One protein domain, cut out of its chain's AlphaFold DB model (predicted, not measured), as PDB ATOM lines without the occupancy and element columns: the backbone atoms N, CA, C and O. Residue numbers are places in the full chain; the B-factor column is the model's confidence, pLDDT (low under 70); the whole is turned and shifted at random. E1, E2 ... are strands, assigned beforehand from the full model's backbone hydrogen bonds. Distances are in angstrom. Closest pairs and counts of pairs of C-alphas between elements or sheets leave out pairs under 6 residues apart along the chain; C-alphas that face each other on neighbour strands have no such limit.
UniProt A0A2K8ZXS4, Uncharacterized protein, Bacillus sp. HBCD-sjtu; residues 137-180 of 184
ATOM      1  N   LEU A 137      98.458 -54.153  65.732       87.12
ATOM      2  CA  LEU A 137      98.317 -55.115  64.630       87.12
ATOM      3  C   LEU A 137      99.403 -54.905  63.567       87.12
ATOM      4  O   LEU A 137     100.061 -55.864  63.163       87.12
ATOM      5  N   ILE A 138      99.650 -53.651  63.187       85.31
ATOM      6  CA  ILE A 138     100.686 -53.289  62.210       85.31
ATOM      7  C   ILE A 138     102.082 -53.651  62.737       85.31
ATOM      8  O   ILE A 138     102.879 -54.244  62.012       85.31
ATOM      9  N   LEU A 139     102.366 -53.363  64.011       88.88
ATOM     10  CA  LEU A 139     103.628 -53.732  64.665       88.88
ATOM     11  C   LEU A 139     103.852 -55.252  64.695       88.88
ATOM     12  O   LEU A 139     104.981 -55.707  64.537       88.88
ATOM     13  N   PHE A 140     102.787 -56.042  64.838       92.81
ATOM     14  CA  PHE A 140     102.831 -57.508  64.763       92.81
ATOM     15  C   PHE A 140     102.798 -58.059  63.322       92.81
ATOM     16  O   PHE A 140     102.667 -59.273  63.122       92.81
ATOM     17  N   GLY A 141     102.948 -57.189  62.318       89.31
ATOM     18  CA  GLY A 141     103.078 -57.557  60.910       89.31
ATOM     19  C   GLY A 141     101.756 -57.824  60.192       89.31
ATOM     20  O   GLY A 141     101.771 -58.419  59.116       89.31
ATOM     21  N   TYR A 142     100.619 -57.422  60.764       92.06
ATOM     22  CA  TYR A 142      99.335 -57.491  60.074       92.06
ATOM     23  C   TYR A 142      99.144 -56.293  59.144       92.06
ATOM     24  O   TYR A 142      99.358 -55.140  59.512       92.06
ATOM     25  N   ASN A 143      98.654 -56.588  57.948       89.81
ATOM     26  CA  ASN A 143      98.143 -55.636  56.982       89.81
ATOM     27  C   ASN A 143      96.615 -55.609  57.071       89.81
ATOM     28  O   ASN A 143      95.970 -56.631  57.318       89.81
ATOM     29  N   ILE A 144      96.043 -54.430  56.856       91.38
ATOM     30  CA  ILE A 144      94.601 -54.199  56.894       91.38
ATOM     31  C   ILE A 144      94.179 -53.747  55.502       91.38
ATOM     32  O   ILE A 144      94.705 -52.761  54.986       91.38
ATOM     33  N   TYR A 145      93.227 -54.457  54.909       89.12
ATOM     34  CA  TYR A 145      92.703 -54.170  53.579       89.12
ATOM     35  C   TYR A 145      91.197 -53.946  53.636       89.12
ATOM     36  O   TYR A 145      90.482 -54.698  54.292       89.12
ATOM     37  N   GLU A 146      90.707 -52.948  52.908       88.81
ATOM     38  CA  GLU A 146      89.287 -52.822  52.592       88.81
ATOM     39  C   GLU A 146      89.017 -53.536  51.266       88.81
ATOM     40  O   GLU A 146      89.631 -53.225  50.244       88.81
ATOM     41  N   ILE A 147      88.121 -54.519  51.286       86.62
ATOM     42  CA  ILE A 147      87.773 -55.330  50.123       86.62
ATOM     43  C   ILE A 147      86.365 -54.954  49.661       86.62
ATOM     44  O   ILE A 147      85.393 -55.027  50.421       86.62
ATOM     45  N   ASN A 148      86.256 -54.558  48.390       82.94
ATOM     46  CA  ASN A 148      84.999 -54.240  47.704       82.94
ATOM     47  C   ASN A 148      84.094 -53.255  48.470       82.94
ATOM     48  O   ASN A 148      82.873 -53.384  48.407       82.94
ATOM     49  N   ASN A 149      84.674 -52.341  49.255       80.00
ATOM     50  CA  ASN A 149      83.964 -51.386  50.119       80.00
ATOM     51  C   ASN A 149      82.904 -52.029  51.037       80.00
ATOM     52  O   ASN A 149      81.922 -51.392  51.418       80.00
ATOM     53  N   SER A 150      83.061 -53.318  51.343       79.62
ATOM     54  CA  SER A 150      82.035 -54.119  52.021       79.62
ATOM     55  C   SER A 150      82.571 -54.811  53.262       79.62
ATOM     56  O   SER A 150      81.837 -54.944  54.242       79.62
ATOM     57  N   PHE A 151      83.842 -55.214  53.260       86.38
ATOM     58  CA  PHE A 151      84.466 -55.816  54.428       86.38
ATOM     59  C   PHE A 151      85.948 -55.467  54.565       86.38
ATOM     60  O   PHE A 151      86.641 -55.169  53.596       86.38
ATOM     61  N   ILE A 152      86.422 -55.504  55.804       90.81
ATOM     62  CA  ILE A 152      87.802 -55.299  56.212       90.81
ATOM     63  C   ILE A 152      88.448 -56.660  56.439       90.81
ATOM     64  O   ILE A 152      87.885 -57.523  57.114       90.81
ATOM     65  N   LEU A 153      89.646 -56.842  55.901       91.00
ATOM     66  CA  LEU A 153      90.432 -58.056  56.021       91.00
ATOM     67  C   LEU A 153      91.765 -57.746  56.705       91.00
ATOM     68  O   LEU A 153      92.542 -56.922  56.227       91.00
ATOM     69  N   ILE A 154      92.019 -58.421  57.822       93.25
ATOM     70  CA  ILE A 154      93.243 -58.320  58.618       93.25
ATOM     71  C   ILE A 154      94.067 -59.574  58.341       93.25
ATOM     72  O   ILE A 154      93.611 -60.674  58.631       93.25
ATOM     73  N   THR A 155      95.268 -59.456  57.784       92.44
ATOM     74  CA  THR A 155      96.097 -60.629  57.454       92.44
ATOM     75  C   THR A 155      97.584 -60.312  57.533       92.44
ATOM     76  O   THR A 155      97.989 -59.175  57.315       92.44
ATOM     77  N   LYS A 156      98.422 -61.306  57.833       91.88
ATOM     78  CA  LYS A 156      99.885 -61.168  57.706       91.88
ATOM     79  C   LYS A 156     100.356 -61.288  56.257       91.88
ATOM     80  O   LYS A 156     101.453 -60.844  55.923       91.88
ATOM     81  N   ASP A 157      99.532 -61.874  55.395       89.44
ATOM     82  CA  ASP A 157      99.865 -62.104  53.999       89.44
ATOM     83  C   ASP A 157      99.703 -60.826  53.166       89.44
ATOM     84  O   ASP A 157      98.874 -59.957  53.447       89.44
ATOM     85  N   ARG A 158     100.494 -60.709  52.095       87.81
ATOM     86  CA  ARG A 158     100.259 -59.692  51.063       87.81
ATOM     87  C   ARG A 158      99.214 -60.214  50.088       87.81
ATOM     88  O   ARG A 158      99.408 -61.266  49.486       87.81
ATOM     89  N   ILE A 159      98.136 -59.457  49.918       87.31
ATOM     90  CA  ILE A 159      97.019 -59.830  49.047       87.31
ATOM     91  C   ILE A 159      97.214 -59.223  47.654       87.31
ATOM     92  O   ILE A 159      97.639 -58.075  47.519       87.31
ATOM     93  N   MET A 160      96.867 -59.989  46.619       84.56
ATOM     94  CA  MET A 160      96.717 -59.516  45.240       84.56
ATOM     95  C   MET A 160      95.286 -59.791  44.744       84.56
ATOM     96  O   MET A 160      94.641 -60.716  45.249       84.56
ATOM     97  N   PRO A 161      94.773 -59.028  43.759       84.25
ATOM     98  CA  PRO A 161      93.491 -59.335  43.129       84.25
ATOM     99  C   PRO A 161      93.429 -60.790  42.639       84.25
ATOM    100  O   PRO A 161      94.423 -61.325  42.153       84.25
ATOM    101  N   ASN A 162      92.257 -61.422  42.756       83.88
ATOM    102  CA  ASN A 162      91.992 -62.820  42.377       83.88
ATOM    103  C   ASN A 162      92.775 -63.898  43.158       83.88
ATOM    104  O   ASN A 162      92.815 -65.054  42.735       83.88
ATOM    105  N   MET A 163      93.365 -63.565  44.309       83.81
ATOM    106  CA  MET A 163      94.018 -64.550  45.174       83.81
ATOM    107  C   MET A 163      93.001 -65.250  46.100       83.81
ATOM    108  O   MET A 163      92.228 -64.565  46.774       83.81
ATOM    109  N   PRO A 164      93.000 -66.594  46.197       82.88
ATOM    110  CA  PRO A 164      92.158 -67.296  47.160       82.88
ATOM    111  C   PRO A 164      92.697 -67.106  48.584       82.88
ATOM    112  O   PRO A 164      93.862 -67.402  48.861       82.88
ATOM    113  N   ILE A 165      91.839 -66.660  49.500       87.31
ATOM    114  CA  ILE A 165      92.163 -66.471  50.918       87.31
ATOM    115  C   ILE A 165      91.072 -67.093  51.790       87.31
ATOM    116  O   ILE A 165      89.892 -67.056  51.431       87.31
ATOM    117  N   GLN A 166      91.457 -67.700  52.911       90.56
ATOM    118  CA  GLN A 166      90.501 -68.125  53.928       90.56
ATOM    119  C   GLN A 166      90.253 -66.940  54.854       90.56
ATOM    120  O   GLN A 166      91.198 -66.358  55.378       90.56
ATOM    121  N   ALA A 167      88.989 -66.555  55.013       91.31
ATOM    122  CA  ALA A 167      88.588 -65.418  55.827       91.31
ATOM    123  C   ALA A 167      87.718 -65.899  56.993       91.31
ATOM    124  O   ALA A 167      86.614 -66.405  56.792       91.31
ATOM    125  N   TYR A 168      88.209 -65.717  58.212       91.62
ATOM    126  CA  TYR A 168      87.519 -66.050  59.452       91.62
ATOM    127  C   TYR A 168      86.853 -64.796  60.005       91.62
ATOM    128  O   TYR A 168      87.516 -63.794  60.268       91.62
ATOM    129  N   LYS A 169      85.530 -64.817  60.156       91.31
ATOM    130  CA  LYS A 169      84.782 -63.655  60.639       91.31
ATOM    131  C   LYS A 169      85.159 -63.344  62.089       91.31
ATOM    132  O   LYS A 169      85.062 -64.223  62.938       91.31
ATOM    133  N   ILE A 170      85.538 -62.095  62.353       89.19
ATOM    134  CA  ILE A 170      85.722 -61.578  63.713       89.19
ATOM    135  C   ILE A 170      84.416 -60.921  64.169       89.19
ATOM    136  O   ILE A 170      83.845 -61.344  65.164       89.19
ATOM    137  N   GLU A 171      83.923 -59.927  63.421       83.38
ATOM    138  CA  GLU A 171      82.734 -59.139  63.787       83.38
ATOM    139  C   GLU A 171      82.146 -58.454  62.550       83.38
ATOM    140  O   GLU A 171      82.907 -57.896  61.771       83.38
ATOM    141  N   ASN A 172      80.816 -58.437  62.370       82.06
ATOM    142  CA  ASN A 172      80.118 -57.749  61.265       82.06
ATOM    143  C   ASN A 172      80.800 -57.874  59.885       82.06
ATOM    144  O   ASN A 172      80.594 -58.864  59.180       82.06
ATOM    145  N   THR A 173      81.584 -56.859  59.514       86.50
ATOM    146  CA  THR A 173      82.294 -56.696  58.243       86.50
ATOM    147  C   THR A 173      83.809 -56.890  58.376       86.50
ATOM    148  O   THR A 173      84.527 -56.583  57.441       86.50
ATOM    149  N   VAL A 174      84.333 -57.378  59.498       89.44
ATOM    150  CA  VAL A 174      85.771 -57.539  59.764       89.44
ATOM    151  C   VAL A 174      86.140 -59.020  59.845       89.44
ATOM    152  O   VAL A 174      85.521 -59.791  60.585       89.44
ATOM    153  N   TYR A 175      87.174 -59.409  59.102       92.19
ATOM    154  CA  TYR A 175      87.631 -60.788  58.943       92.19
ATOM    155  C   TYR A 175      89.142 -60.904  59.165       92.19
ATOM    156  O   TYR A 175      89.904 -60.008  58.804       92.19
ATOM    157  N   LEU A 176      89.578 -62.036  59.710       93.00
ATOM    158  CA  LEU A 176      90.971 -62.464  59.768       93.00
ATOM    159  C   LEU A 176      91.285 -63.323  58.538       93.00
ATOM    160  O   LEU A 176      90.614 -64.322  58.300       93.00
ATOM    161  N   GLY A 177      92.281 -62.933  57.752       92.00
ATOM    162  CA  GLY A 177      92.702 -63.631  56.545       92.00
ATOM    163  C   GLY A 177      93.925 -64.505  56.778       92.00
ATOM    164  O   GLY A 177      94.943 -64.016  57.273       92.00
ATOM    165  N   GLU A 178      93.857 -65.752  56.335       89.06
ATOM    166  CA  GLU A 178      95.002 -66.658  56.249       89.06
ATOM    167  C   GLU A 178      95.099 -67.232  54.836       89.06
ATOM    168  O   GLU A 178      94.093 -67.613  54.216       89.06
ATOM    169  N   ARG A 179      96.317 -67.289  54.289       79.12
ATOM    170  CA  ARG A 179      96.550 -67.940  53.003       79.12
ATOM    171  C   ARG A 179      96.086 -69.394  53.065       79.12
ATOM    172  O   ARG A 179      96.495 -70.163  53.929       79.12
ATOM    173  N   ARG A 180      95.257 -69.786  52.094       70.75
ATOM    174  CA  ARG A 180      94.818 -71.174  51.927       70.75
ATOM    175  C   ARG A 180      96.044 -72.052  51.652       70.75
ATOM    176  O   ARG A 180      96.546 -72.067  50.529       70.75
TER     177      ARG A 180
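AT A GLANCE: This is residues 137 to 180 of the 184 residues of an uncharacterized protein of Bacillus sp. HBCD-sjtu (UniProt A0A2K8ZXS4). Two strand hairpins, E1 with E2 and E3 with E4, stand side by side and join along E2 and E4 into one strongly twisted sheet of four strands. A loop, residues 156 to 164, leads from the first hairpin to the second, and residues 137 to 142 lead into E1. The printed part has 44 residues, with no named helix and four named strands that follow along the chain as E1, E2, E3, E4. Across the sheet the order is E1, E2, E4, E3, mixed, with parallel E2 and E4 between two antiparallel pairs, and the class is all strand. The whole is compact, with a radius of gyration of the C-alphas of 9.8 A, and rounded, spanning 25 by 23 by 17 A.

HOW THE PARTS SIT: Go from Leu 137 to the edge strand E1, residues 143 to 147, and on to the inner strand E2, residues 151 to 155. They form a hairpin, antiparallel at 154 degrees; look for N 143 and O 155 at 2.7 A, within hydrogen-bond range. C-alphas 144 and 154 face each other at 4.7 A. Next come the edge strand E3, residues 165 to 171, and the inner strand E4, residues 174 to 179, a second hairpin, antiparallel at 155 degrees. Here N 174 and O 171 are 2.7 A apart and N 168 and O 176 are 2.8 A apart, both within hydrogen-bond range. E2 and E4 are parallel neighbours, with 42 degrees between their directions; N 175 and O 152, 2.8 A apart, are within hydrogen-bond range. E1 and E3 are apart. From edge to edge the strands' lines turn by 89 degrees, and the sheet's C-alphas lie up to 6.1 A off its best plane.

IN THESE COORDINATES: Find C-alpha 143 at (98.143, -55.636, 56.982), where E1 begins; it runs 12.4 A to C-alpha 147. E2 runs 12.9 A from C-alpha 151 to C-alpha 155, at (96.097, -60.629, 57.454). E3, the longest strand with 7 residues, runs 17.6 A from C-alpha 165 to C-alpha 171. E4 runs 16.4 A from C-alpha 174 and ends at C-alpha 179, at (96.550, -67.940, 53.003).

THE WHOLE: The two C-alphas farthest apart are those of Leu 139 and Asn 162, at 26.7 A. The links E1 to E2 and E3 to E4 are tight, the link E2 to E3 is short with 9 residues, and no link is long. The printed part has no cut. The mean pLDDT of the printed part is 87.6, and no printed residue is under 70.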